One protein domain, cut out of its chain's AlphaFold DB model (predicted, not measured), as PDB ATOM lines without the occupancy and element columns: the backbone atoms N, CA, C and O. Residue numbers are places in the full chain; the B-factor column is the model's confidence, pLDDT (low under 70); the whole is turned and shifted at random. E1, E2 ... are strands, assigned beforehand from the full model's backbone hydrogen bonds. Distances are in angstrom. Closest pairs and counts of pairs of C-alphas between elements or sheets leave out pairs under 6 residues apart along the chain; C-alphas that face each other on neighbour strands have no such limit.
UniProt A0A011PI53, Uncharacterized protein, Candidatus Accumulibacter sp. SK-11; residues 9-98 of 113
ATOM      1  N   PHE A   9     -21.678  -5.992   4.050       93.94
ATOM      2  CA  PHE A   9     -21.431  -4.567   4.197       93.94
ATOM      3  C   PHE A   9     -20.857  -3.965   2.917       93.94
ATOM      4  O   PHE A   9     -19.923  -4.501   2.317       93.94
ATOM      5  N   ILE A  10     -21.385  -2.810   2.530       93.38
ATOM      6  CA  ILE A  10     -20.859  -1.967   1.458       93.38
ATOM      7  C   ILE A  10     -20.558  -0.574   2.003       93.38
ATOM      8  O   ILE A  10     -21.235  -0.080   2.906       93.38
ATOM      9  N   ARG A  11     -19.544   0.087   1.450       92.31
ATOM     10  CA  ARG A  11     -19.173   1.450   1.837       92.31
ATOM     11  C   ARG A  11     -18.973   2.353   0.625       92.31
ATOM     12  O   ARG A  11     -18.541   1.855  -0.418       92.31
ATOM     13  N   PRO A  12     -19.211   3.662   0.773       90.44
ATOM     14  CA  PRO A  12     -18.901   4.633  -0.263       90.44
ATOM     15  C   PRO A  12     -17.402   4.689  -0.590       90.44
ATOM     16  O   PRO A  12     -16.535   4.416   0.256       90.44
ATOM     17  N   VAL A  13     -17.110   5.068  -1.834       85.69
ATOM     18  CA  VAL A  13     -15.770   5.387  -2.336       85.69
ATOM     19  C   VAL A  13     -15.806   6.764  -3.030       85.69
ATOM     20  O   VAL A  13     -16.604   6.931  -3.954       85.69
ATOM     21  N   PRO A  14     -14.948   7.735  -2.636       73.00
ATOM     22  CA  PRO A  14     -13.906   7.646  -1.602       73.00
ATOM     23  C   PRO A  14     -14.472   7.510  -0.173       73.00
ATOM     24  O   PRO A  14     -15.675   7.585   0.045       73.00
ATOM     25  N   SER A  15     -13.594   7.203   0.789       70.38
ATOM     26  CA  SER A  15     -13.979   6.768   2.141       70.38
ATOM     27  C   SER A  15     -14.862   7.790   2.865       70.38
ATOM     28  O   SER A  15     -14.452   8.932   3.043       70.38
ATOM     29  N   ALA A  16     -16.021   7.351   3.361       77.50
ATOM     30  CA  ALA A  16     -16.842   8.101   4.312       77.50
ATOM     31  C   ALA A  16     -16.820   7.438   5.699       77.50
ATOM     32  O   ALA A  16     -16.384   6.296   5.843       77.50
ATOM     33  N   LEU A  17     -17.322   8.142   6.717       88.69
ATOM     34  CA  LEU A  17     -17.437   7.650   8.100       88.69
ATOM     35  C   LEU A  17     -18.717   6.829   8.345       88.69
ATOM     36  O   LEU A  17     -19.205   6.744   9.469       88.69
ATOM     37  N   TYR A  18     -19.274   6.224   7.295       91.06
ATOM     38  CA  TYR A  18     -20.431   5.340   7.384       91.06
ATOM     39  C   TYR A  18     -20.332   4.191   6.379       91.06
ATOM     40  O   TYR A  18     -19.580   4.243   5.402       91.06
ATOM     41  N   CYS A  19     -21.113   3.148   6.626       92.88
ATOM     42  CA  CYS A  19     -21.304   2.016   5.734       92.88
ATOM     43  C   CYS A  19     -22.755   1.523   5.806       92.88
ATOM     44  O   CYS A  19     -23.543   1.957   6.653       92.88
ATOM     45  N   TYR A  20     -23.105   0.618   4.898       94.12
ATOM     46  CA  TYR A  20     -24.428   0.026   4.800       94.12
ATOM     47  C   TYR A  20     -24.369  -1.485   4.900       94.12
ATOM     48  O   TYR A  20     -23.593  -2.120   4.193       94.12
ATOM     49  N   GLN A  21     -25.240  -2.051   5.731       94.88
ATOM     50  CA  GLN A  21     -25.555  -3.473   5.688       94.88
ATOM     51  C   GLN A  21     -26.730  -3.699   4.744       94.88
ATOM     52  O   GLN A  21     -27.784  -3.087   4.922       94.88
ATOM     53  N   VAL A  22     -26.580  -4.602   3.785       94.38
ATOM     54  CA  VAL A  22     -27.654  -4.970   2.858       94.38
ATOM     55  C   VAL A  22     -28.629  -5.882   3.593       94.38
ATOM     56  O   VAL A  22     -28.276  -6.996   3.965       94.38
ATOM     57  N   ILE A  23     -29.858  -5.426   3.823       95.19
ATOM     58  CA  ILE A  23     -30.865  -6.194   4.577       95.19
ATOM     59  C   ILE A  23     -31.930  -6.817   3.674       95.19
ATOM     60  O   ILE A  23     -32.577  -7.785   4.066       95.19
ATOM     61  N   LYS A  24     -32.117  -6.279   2.464       93.56
ATOM     62  CA  LYS A  24     -33.078  -6.791   1.484       93.56
ATOM     63  C   LYS A  24     -32.638  -6.412   0.074       93.56
ATOM     64  O   LYS A  24     -32.178  -5.292  -0.136       93.56
ATOM     65  N   VAL A  25     -32.854  -7.315  -0.875       91.94
ATOM     66  CA  VAL A  25     -32.724  -7.054  -2.313       91.94
ATOM     67  C   VAL A  25     -34.040  -7.447  -2.975       91.94
ATOM     68  O   VAL A  25     -34.526  -8.558  -2.765       91.94
ATOM     69  N   THR A  26     -34.654  -6.532  -3.720       90.56
ATOM     70  CA  THR A  26     -35.890  -6.783  -4.476       90.56
ATOM     71  C   THR A  26     -35.828  -6.088  -5.821       90.56
ATOM     72  O   THR A  26     -35.352  -4.957  -5.859       90.56
ATOM     73  N   PRO A  27     -36.339  -6.686  -6.901       88.19
ATOM     74  CA  PRO A  27     -36.424  -5.985  -8.173       88.19
ATOM     75  C   PRO A  27     -37.434  -4.827  -8.086       88.19
ATOM     76  O   PRO A  27     -38.425  -4.922  -7.360       88.19
ATOM     77  N   GLU A  28     -37.193  -3.744  -8.826       82.75
ATOM     78  CA  GLU A  28     -38.091  -2.578  -8.890       82.75
ATOM     79  C   GLU A  28     -39.475  -2.941  -9.457       82.75
ATOM     80  O   GLU A  28     -40.506  -2.428  -9.024       82.75
ATOM     81  N   ASN A  29     -39.500  -3.852 -10.431       85.25
ATOM     82  CA  ASN A  29     -40.696  -4.408 -11.057       85.25
ATOM     83  C   ASN A  29     -40.392  -5.826 -11.583       85.25
ATOM     84  O   ASN A  29     -39.287  -6.323 -11.388       85.25
ATOM     85  N   ALA A  30     -41.342  -6.482 -12.262       82.69
ATOM     86  CA  ALA A  30     -41.193  -7.869 -12.728       82.69
ATOM     87  C   ALA A  30     -39.888  -8.159 -13.503       82.69
ATOM     88  O   ALA A  30     -39.369  -9.263 -13.393       82.69
ATOM     89  N   ASN A  31     -39.351  -7.174 -14.234       78.94
ATOM     90  CA  ASN A  31     -38.085  -7.272 -14.972       78.94
ATOM     91  C   ASN A  31     -37.136  -6.096 -14.660       78.94
ATOM     92  O   ASN A  31     -36.257  -5.773 -15.460       78.94
ATOM     93  N   GLY A  32     -37.364  -5.402 -13.545       77.00
ATOM     94  CA  GLY A  32     -36.677  -4.162 -13.198       77.00
ATOM     95  C   GLY A  32     -35.309  -4.407 -12.559       77.00
ATOM     96  O   GLY A  32     -35.015  -5.529 -12.139       77.00
ATOM     97  N   PRO A  33     -34.471  -3.363 -12.454       81.88
ATOM     98  CA  PRO A  33     -33.191  -3.453 -11.763       81.88
ATOM     99  C   PRO A  33     -33.375  -3.820 -10.285       81.88
ATOM    100  O   PRO A  33     -34.428  -3.596  -9.685       81.88
ATOM    101  N   GLU A  34     -32.332  -4.400  -9.691       87.50
ATOM    102  CA  GLU A  34     -32.322  -4.735  -8.269       87.50
ATOM    103  C   GLU A  34     -32.253  -3.464  -7.411       87.50
ATOM    104  O   GLU A  34     -31.391  -2.598  -7.594       87.50
ATOM    105  N   CYS A  35     -33.139  -3.395  -6.426       88.94
ATOM    106  CA  CYS A  35     -33.192  -2.358  -5.413       88.94
ATOM    107  C   CYS A  35     -32.761  -2.930  -4.065       88.94
ATOM    108  O   CYS A  35     -33.200  -4.007  -3.651       88.94
ATOM    109  N   LEU A  36     -31.915  -2.190  -3.363       91.69
ATOM    110  CA  LEU A  36     -31.339  -2.577  -2.093       91.69
ATOM    111  C   LEU A  36     -31.960  -1.743  -0.979       91.69
ATOM    112  O   LEU A  36     -31.967  -0.513  -1.031       91.69
ATOM    113  N   PHE A  37     -32.399  -2.421   0.073       92.75
ATOM    114  CA  PHE A  37     -32.659  -1.786   1.355       92.75
ATOM    115  C   PHE A  37     -31.456  -2.037   2.249       92.75
ATOM    116  O   PHE A  37     -31.008  -3.175   2.425       92.75
ATOM    117  N   CYS A  38     -30.949  -0.955   2.812       93.56
ATOM    118  CA  CYS A  38     -29.690  -0.897   3.518       93.56
ATOM    119  C   CYS A  38     -29.901  -0.307   4.908       93.56
ATOM    120  O   CYS A  38     -30.611   0.679   5.054       93.56
ATOM    121  N   LYS A  39     -29.252  -0.858   5.931       94.25
ATOM    122  CA  LYS A  39     -29.201  -0.239   7.261       94.25
ATOM    123  C   LYS A  39     -27.903   0.547   7.423       94.25
ATOM    124  O   LYS A  39     -26.835  -0.005   7.156       94.25
ATOM    125  N   ARG A  40     -27.981   1.810   7.866       93.00
ATOM    126  CA  ARG A  40     -26.811   2.658   8.157       93.00
ATOM    127  C   ARG A  40     -26.089   2.204   9.418       93.00
ATOM    128  O   ARG A  40     -26.704   1.942  10.449       93.00
ATOM    129  N   PHE A  41     -24.768   2.184   9.322       93.12
ATOM    130  CA  PHE A  41     -23.852   2.117  10.449       93.12
ATOM    131  C   PHE A  41     -22.779   3.191  10.284       93.12
ATOM    132  O   PHE A  41     -22.408   3.537   9.160       93.12
ATOM    133  N   GLY A  42     -22.236   3.678  11.397       92.12
ATOM    134  CA  GLY A  42     -20.963   4.387  11.376       92.12
ATOM    135  C   GLY A  42     -19.852   3.470  10.858       92.12
ATOM    136  O   GLY A  42     -19.988   2.244  10.839       92.12
ATOM    137  N   TYR A  43     -18.744   4.053  10.423       91.38
ATOM    138  CA  TYR A  43     -17.564   3.315   9.981       91.38
ATOM    139  C   TYR A  43     -16.330   3.858  10.688       91.38
ATOM    140  O   TYR A  43     -16.029   5.047  10.597       91.38
ATOM    141  N   ASP A  44     -15.616   2.977  11.383       90.00
ATOM    142  CA  ASP A  44     -14.340   3.299  12.010       90.00
ATOM    143  C   ASP A  44     -13.200   3.045  11.008       90.00
ATOM    144  O   ASP A  44     -12.918   1.884  10.700       90.00
ATOM    145  N   PRO A  45     -12.512   4.089  10.506       87.25
ATOM    146  CA  PRO A  45     -11.433   3.927   9.540       87.25
ATOM    147  C   PRO A  45     -10.174   3.283  10.136       87.25
ATOM    148  O   PRO A  45      -9.398   2.706   9.377       87.25
ATOM    149  N   GLN A  46      -9.968   3.354  11.457       88.25
ATOM    150  CA  GLN A  46      -8.796   2.762  12.106       88.25
ATOM    151  C   GLN A  46      -8.906   1.242  12.143       88.25
ATOM    152  O   GLN A  46      -7.953   0.537  11.821       88.25
ATOM    153  N   THR A  47     -10.081   0.729  12.510       87.31
ATOM    154  CA  THR A  47     -10.315  -0.721  12.584       87.31
ATOM    155  C   THR A  47     -11.032  -1.290  11.366       87.31
ATOM    156  O   THR A  47     -11.247  -2.499  11.291       87.31
ATOM    157  N   GLN A  48     -11.373  -0.421  10.411       88.44
ATOM    158  CA  GLN A  48     -12.112  -0.703   9.183       88.44
ATOM    159  C   GLN A  48     -13.455  -1.404   9.420       88.44
ATOM    160  O   GLN A  48     -13.892  -2.189   8.586       88.44
ATOM    161  N   ARG A  49     -14.126  -1.133  10.547       91.19
ATOM    162  CA  ARG A  49     -15.317  -1.878  10.993       91.19
ATOM    163  C   ARG A  49     -16.590  -1.028  11.017       91.19
ATOM    164  O   ARG A  49     -16.507   0.166  11.314       91.19
ATOM    165  N   PRO A  50     -17.771  -1.634  10.791       92.19
ATOM    166  CA  PRO A  50     -19.051  -1.005  11.096       92.19
ATOM    167  C   PRO A  50     -19.196  -0.736  12.599       92.19
ATOM    168  O   PRO A  50     -18.819  -1.571  13.427       92.19
ATOM    169  N   VAL A  51     -19.788   0.402  12.951       91.88
ATOM    170  CA  VAL A  51     -20.016   0.844  14.332       91.88
ATOM    171  C   VAL A  51     -21.469   1.263  14.514       91.88
ATOM    172  O   VAL A  51     -22.055   1.949  13.678       91.88
ATOM    173  N   GLN A  52     -22.058   0.877  15.643       89.81
ATOM    174  CA  GLN A  52     -23.315   1.463  16.097       89.81
ATOM    175  C   GLN A  52     -23.059   2.863  16.674       89.81
ATOM    176  O   GLN A  52     -22.715   2.993  17.843       89.81
ATOM    177  N   ASP A  53     -23.216   3.897  15.847       85.38
ATOM    178  CA  ASP A  53     -22.958   5.308  16.188       85.38
ATOM    179  C   ASP A  53     -24.218   6.089  16.614       85.38
ATOM    180  O   ASP A  53     -24.163   7.299  16.801       85.38
ATOM    181  N   GLY A  54     -25.357   5.403  16.759       84.50
ATOM    182  CA  GLY A  54     -26.647   5.997  17.134       84.50
ATOM    183  C   GLY A  54     -27.487   6.494  15.952       84.50
ATOM    184  O   GLY A  54     -28.624   6.906  16.152       84.50
ATOM    185  N   HIS A  55     -26.964   6.411  14.726       78.00
ATOM    186  CA  HIS A  55     -27.652   6.825  13.503       78.00
ATOM    187  C   HIS A  55     -27.910   5.604  12.601       78.00
ATOM    188  O   HIS A  55     -27.211   5.382  11.609       78.00
ATOM    189  N   GLN A  56     -28.885   4.766  12.962       78.88
ATOM    190  CA  GLN A  56     -29.206   3.530  12.233       78.88
ATOM    191  C   GLN A  56     -30.523   3.612  11.449       78.88
ATOM    192  O   GLN A  56     -31.466   2.870  11.730       78.88
ATOM    193  N   ASP A  57     -30.556   4.474  10.437       86.62
ATOM    194  CA  ASP A  57     -31.694   4.607   9.524       86.62
ATOM    195  C   ASP A  57     -31.661   3.579   8.384       86.62
ATOM    196  O   ASP A  57     -30.622   2.979   8.074       86.62
ATOM    197  N   ILE A  58     -32.818   3.375   7.746       91.38
ATOM    198  CA  ILE A  58     -32.938   2.566   6.531       91.38
ATOM    199  C   ILE A  58     -32.772   3.462   5.307       91.38
ATOM    200  O   ILE A  58     -33.482   4.450   5.139       91.38
ATOM    201  N   HIS A  59     -31.854   3.074   4.433       88.62
ATOM    202  CA  HIS A  59     -31.584   3.712   3.157       88.62
ATOM    203  C   HIS A  59     -31.976   2.800   2.004       88.62
ATOM    204  O   HIS A  59     -31.924   1.573   2.099       88.62
ATOM    205  N   TYR A  60     -32.336   3.431   0.898       87.06
ATOM    206  CA  TYR A  60     -32.691   2.776  -0.346       87.06
ATOM    207  C   TYR A  60     -31.636   3.107  -1.400       87.06
ATOM    208  O   TYR A  60     -31.364   4.283  -1.643       87.06
ATOM    209  N   LEU A  61     -31.041   2.080  -2.007       87.44
ATOM    210  CA  LEU A  61     -30.151   2.208  -3.160       87.44
ATOM    211  C   LEU A  61     -30.776   1.470  -4.341       87.44
ATOM    212  O   LEU A  61     -31.345   0.395  -4.172       87.44
ATOM    213  N   HIS A  62     -30.651   2.019  -5.538       84.50
ATOM    214  CA  HIS A  62     -31.162   1.407  -6.760       84.50
ATOM    215  C   HIS A  62     -30.165   1.623  -7.896       84.50
ATOM    216  O   HIS A  62     -29.254   2.436  -7.766       84.50
ATOM    217  N   ASN A  63     -30.319   0.877  -8.993       80.75
ATOM    218  CA  ASN A  63     -29.497   1.025 -10.202       80.75
ATOM    219  C   ASN A  63     -27.980   0.884  -9.968       80.75
ATOM    220  O   ASN A  63     -27.168   1.466 -10.689       80.75
ATOM    221  N   LEU A  64     -27.580   0.088  -8.972       86.31
ATOM    222  CA  LEU A  64     -26.178  -0.239  -8.746       86.31
ATOM    223  C   LEU A  64     -25.717  -1.298  -9.750       86.31
ATOM    224  O   LEU A  64     -26.149  -2.449  -9.700       86.31
ATOM    225  N   LYS A  65     -24.788  -0.927 -10.630       87.81
ATOM    226  CA  LYS A  65     -24.160  -1.845 -11.584       87.81
ATOM    227  C   LYS A  65     -22.802  -2.292 -11.086       87.81
ATOM    228  O   LYS A  65     -21.948  -1.467 -10.770       87.81
ATOM    229  N   GLN A  66     -22.585  -3.603 -11.038       90.62
ATOM    230  CA  GLN A  66     -21.268  -4.140 -10.726       90.62
ATOM    231  C   GLN A  66     -20.306  -3.815 -11.873       90.62
ATOM    232  O   GLN A  66     -20.535  -4.222 -13.011       90.62
ATOM    233  N   VAL A  67     -19.246  -3.065 -11.576       90.06
ATOM    234  CA  VAL A  67     -18.237  -2.652 -12.568       90.06
ATOM    235  C   VAL A  67     -16.958  -3.475 -12.458       90.06
ATOM    236  O   VAL A  67     -16.271  -3.689 -13.450       90.06
ATOM    237  N   ILE A  68     -16.642  -3.941 -11.248       90.62
ATOM    238  CA  ILE A  68     -15.520  -4.824 -10.915       90.62
ATOM    239  C   ILE A  68     -16.000  -5.731  -9.771       90.62
ATOM    240  O   ILE A  68     -16.969  -5.400  -9.080       90.62
ATOM    241  N   ASP A  69     -15.356  -6.877  -9.550       90.50
ATOM    242  CA  ASP A  69     -15.710  -7.736  -8.421       90.50
ATOM    243  C   ASP A  69     -15.725  -6.963  -7.086       90.50
ATOM    244  O   ASP A  69     -14.813  -6.197  -6.766       90.50
ATOM    245  N   GLY A  70     -16.821  -7.114  -6.338       91.69
ATOM    246  CA  GLY A  70     -17.073  -6.388  -5.094       91.69
ATOM    247  C   GLY A  70     -17.193  -4.859  -5.202       91.69
ATOM    248  O   GLY A  70     -17.155  -4.199  -4.162       91.69
ATOM    249  N   VAL A  71     -17.315  -4.276  -6.401       91.88
ATOM    250  CA  VAL A  71     -17.484  -2.828  -6.600       91.88
ATOM    251  C   VAL A  71     -18.667  -2.540  -7.514       91.88
ATOM    252  O   VAL A  71     -18.732  -3.000  -8.655       91.88
ATOM    253  N   TRP A  72     -19.570  -1.701  -7.024       92.12
ATOM    254  CA  TRP A  72     -20.748  -1.240  -7.737       92.12
ATOM    255  C   TRP A  72     -20.680   0.260  -7.979       92.12
ATOM    256  O   TRP A  72     -20.164   1.005  -7.148       92.12
ATOM    257  N   LYS A  73     -21.212   0.693  -9.115       87.25
ATOM    258  CA  LYS A  73     -21.356   2.093  -9.495       87.25
ATOM    259  C   LYS A  73     -22.840   2.424  -9.613       87.25
ATOM    260  O   LYS A  73     -23.589   1.619 -10.163       87.25
ATOM    261  N   ASP A  74     -23.244   3.584  -9.112       80.31
ATOM    262  CA  ASP A  74     -24.573   4.127  -9.397       80.31
ATOM    263  C   ASP A  74     -24.639   4.552 -10.874       80.31
ATOM    264  O   ASP A  74     -23.811   5.337 -11.347       80.31
ATOM    265  N   GLU A  75     -25.568   3.971 -11.633       69.69
ATOM    266  CA  GLU A  75     -25.725   4.257 -13.061       69.69
ATOM    267  C   GLU A  75     -26.275   5.666 -13.329       69.69
ATOM    268  O   GLU A  75     -25.979   6.253 -14.370       69.69
ATOM    269  N   TRP A  76     -27.040   6.236 -12.397       58.69
ATOM    270  CA  TRP A  76     -27.842   7.433 -12.654       58.69
ATOM    271  C   TRP A  76     -27.027   8.739 -12.666       58.69
ATOM    272  O   TRP A  76     -27.487   9.757 -13.182       58.69
ATOM    273  N   GLU A  77     -25.788   8.724 -12.166       54.84
ATOM    274  CA  GLU A  77     -24.907   9.904 -12.170       54.84
ATOM    275  C   GLU A  77     -24.201  10.176 -13.515       54.84
ATOM    276  O   GLU A  77     -23.368  11.079 -13.593       54.84
ATOM    277  N   PHE A  78     -24.524   9.451 -14.593       46.84
ATOM    278  CA  PHE A  78     -24.045   9.816 -15.934       46.84
ATOM    279  C   PHE A  78     -24.818  10.992 -16.556       46.84
ATOM    280  O   PHE A  78     -24.192  11.843 -17.185       46.84
ATOM    281  N   ASP A  79     -26.137  11.080 -16.339       45.81
ATOM    282  CA  ASP A  79     -27.006  12.015 -17.077       45.81
ATOM    283  C   ASP A  79     -27.563  13.164 -16.221       45.81
ATOM    284  O   ASP A  79     -28.058  14.160 -16.750       45.81
ATOM    285  N   THR A  80     -27.521  13.063 -14.890       49.81
ATOM    286  CA  THR A  80     -28.017  14.131 -14.006       49.81
ATOM    287  C   THR A  80     -27.229  14.145 -12.696       49.81
ATOM    288  O   THR A  80     -27.566  13.405 -11.770       49.81
ATOM    289  N   PRO A  81     -26.163  14.961 -12.574       49.81
ATOM    290  CA  PRO A  81     -25.398  15.025 -11.337       49.81
ATOM    291  C   PRO A  81     -26.320  15.510 -10.216       49.81
ATOM    292  O   PRO A  81     -26.754  16.665 -10.213       49.81
ATOM    293  N   ARG A  82     -26.642  14.635  -9.255       53.78
ATOM    294  CA  ARG A  82     -27.235  15.079  -7.994       53.78
ATOM    295  C   ARG A  82     -26.151  15.870  -7.294       53.78
ATOM    296  O   ARG A  82     -25.084  15.347  -6.990       53.78
ATOM    297  N   TRP A  83     -26.397  17.156  -7.097       47.69
ATOM    298  CA  TRP A  83     -25.477  18.013  -6.375       47.69
ATOM    299  C   TRP A  83     -25.260  17.409  -4.970       47.69
ATOM    300  O   TRP A  83     -26.145  17.436  -4.122       47.69
ATOM    301  N   THR A  84     -24.080  16.805  -4.800       50.56
ATOM    302  CA  THR A  84     -23.251  16.724  -3.584       50.56
ATOM    303  C   THR A  84     -23.547  15.730  -2.449       50.56
ATOM    304  O   THR A  84     -22.879  15.833  -1.420       50.56
ATOM    305  N   CYS A  85     -24.413  14.716  -2.579       57.28
ATOM    306  CA  CYS A  85     -24.697  13.843  -1.416       57.28
ATOM    307  C   CYS A  85     -24.812  12.327  -1.640       57.28
ATOM    308  O   CYS A  85     -25.006  11.608  -0.657       57.28
ATOM    309  N   VAL A  86     -24.629  11.812  -2.860       62.78
ATOM    310  CA  VAL A  86     -24.666  10.362  -3.119       62.78
ATOM    311  C   VAL A  86     -23.282   9.879  -3.562       62.78
ATOM    312  O   VAL A  86     -22.644  10.502  -4.406       62.78
ATOM    313  N   PRO A  87     -22.742   8.813  -2.958       70.06
ATOM    314  CA  PRO A  87     -21.467   8.263  -3.388       70.06
ATOM    315  C   PRO A  87     -21.616   7.520  -4.722       70.06
ATOM    316  O   PRO A  87     -22.414   6.593  -4.855       70.06
ATOM    317  N   LEU A  88     -20.760   7.886  -5.673       78.25
ATOM    318  CA  LEU A  88     -20.679   7.301  -7.016       78.25
ATOM    319  C   LEU A  88     -20.403   5.795  -7.031       78.25
ATOM    320  O   LEU A  88     -20.857   5.074  -7.919       78.25
ATOM    321  N   TYR A  89     -19.606   5.330  -6.071       88.19
ATOM    322  CA  TYR A  89     -19.133   3.958  -6.007       88.19
ATOM    323  C   TYR A  89     -19.355   3.375  -4.620       88.19
ATOM    324  O   TYR A  89     -19.133   4.028  -3.597       88.19
ATOM    325  N   TRP A  90     -19.696   2.094  -4.611       91.81
ATOM    326  CA  TRP A  90     -19.885   1.274  -3.430       91.81
ATOM    327  C   TRP A  90     -18.953   0.080  -3.499       91.81
ATOM    328  O   TRP A  90     -18.932  -0.643  -4.489       91.81
ATOM    329  N   ARG A  91     -18.184  -0.153  -2.439       93.19
ATOM    330  CA  ARG A  91     -17.273  -1.295  -2.347       93.19
ATOM    331  C   ARG A  91     -17.698  -2.232  -1.229       93.19
ATOM    332  O   ARG A  91     -17.953  -1.774  -0.115       93.19
ATOM    333  N   LYS A  92     -17.694  -3.536  -1.510       93.88
ATOM    334  CA  LYS A  92     -17.874  -4.597  -0.519       93.88
ATOM    335  C   LYS A  92     -16.773  -4.516   0.532       93.88
ATOM    336  O   LYS A  92     -15.588  -4.424   0.213       93.88
ATOM    337  N   MET A  93     -17.170  -4.562   1.791       92.94
ATOM    338  CA  MET A  93     -16.260  -4.684   2.917       92.94
ATOM    339  C   MET A  93     -15.953  -6.161   3.167       92.94
ATOM    340  O   MET A  93     -16.815  -7.021   3.006       92.94
ATOM    341  N   HIS A  94     -14.723  -6.463   3.576       88.12
ATOM    342  CA  HIS A  94     -14.304  -7.821   3.940       88.12
ATOM    343  C   HIS A  94     -14.618  -8.125   5.417       88.12
ATOM    344  O   HIS A  94     -13.745  -8.588   6.145       88.12
ATOM    345  N   ILE A  95     -15.830  -7.783   5.868       82.75
ATOM    346  CA  ILE A  95     -16.316  -7.894   7.252       82.75
ATOM    347  C   ILE A  95     -17.817  -8.208   7.223       82.75
ATOM    348  O   ILE A  95     -18.550  -7.576   6.461       82.75
ATOM    349  N   ASP A  96     -18.252  -9.105   8.114       71.88
ATOM    350  CA  ASP A  96     -19.656  -9.517   8.269       71.88
ATOM    351  C   ASP A  96     -20.239  -9.194   9.670       71.88
ATOM    352  O   ASP A  96     -21.387  -9.532   9.956       71.88
ATOM    353  N   ASP A  97     -19.483  -8.528  10.559       77.25
ATOM    354  CA  ASP A  97     -19.879  -8.208  11.942       77.25
ATOM    355  C   ASP A  97     -19.857  -6.697  12.276       77.25
ATOM    356  O   ASP A  97     -19.249  -5.880  11.583       77.25
ATOM    357  N   VAL A  98     -20.552  -6.305  13.356       79.88
ATOM    358  CA  VAL A  98     -20.715  -4.901  13.789       79.88
ATOM    359  C   VAL A  98     -20.158  -4.700  15.195       79.88
ATOM    360  O   VAL A  98     -20.530  -5.417  16.125       79.88
TER     361      VAL A  98
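AT A GLANCE: This is residues 9 to 98 of the 113 residues of an uncharacterized protein of Candidatus Accumulibacter sp. SK-11 (UniProt A0A011PI53). One strongly twisted, branched sheet of eight strands coils into a loose, incomplete ring: E3 has E2, E4 and E5 as neighbours, E1 pairs with E2 and E8, E7 pairs with E8 and E6, and E5 runs on into E6 across a break of 2 residues. The E2-E3 hairpin reaches toward one end of the long axis and the E3-E4 hairpin toward the other; residues 79 to 85 stick out. The 90 printed residues hold strands E1 to E8 in chain order and no named helix, all strand, neighbours antiparallel. E1 to E4 and E6 to E8 are meanders, each strand the antiparallel neighbour of the one before. The whole is compact, radius of gyration of the C-alphas 13.2 A, spans 38 by 26 by 26 A.

HOW THE PARTS SIT: Start at E3, residues 34 to 44. On one side look for E2, residues 18 to 27, with N 21 and O 39 3.0 A apart; on the other are E4, residues 49 to 51, N 42 to O 51 2.9 A, and E5, residues 58 to 61, N 38 to O 59 2.8 A. E1, residues 9 to 13, has E2 on one side, with N 10 and O 20 within hydrogen-bond range at 2.8 A, and E8, residues 89 to 92, on the other side, with N 11 and O 91 at 2.9 A. E8 has E1 on one side and on the other side E7, residues 71 to 74, with N 72 and O 90 2.8 A apart; the other neighbour of E7 is the edge strand E6, residues 64 to 68, with N 65 and O 73 2.9 A apart.

IN THESE COORDINATES: Find C-alpha 9 at (-21.431, -4.567, 4.197), where E1 begins. E2 measures 25.0 A and bends by 64 degrees at residue 23; E3 measures 28.3 A and bends by 60 degrees at residue 41. E8 ends at C-alpha 92, (-17.874, -4.597, -0.519).

THE WHOLE: The C-alphas of Ala 30 and Gln 46, 42.2 A apart, are the farthest pair. The printed part has no cut; the E7 to E8 link is long, 14 residues. Residues 75 to 86 are under 70 in pLDDT.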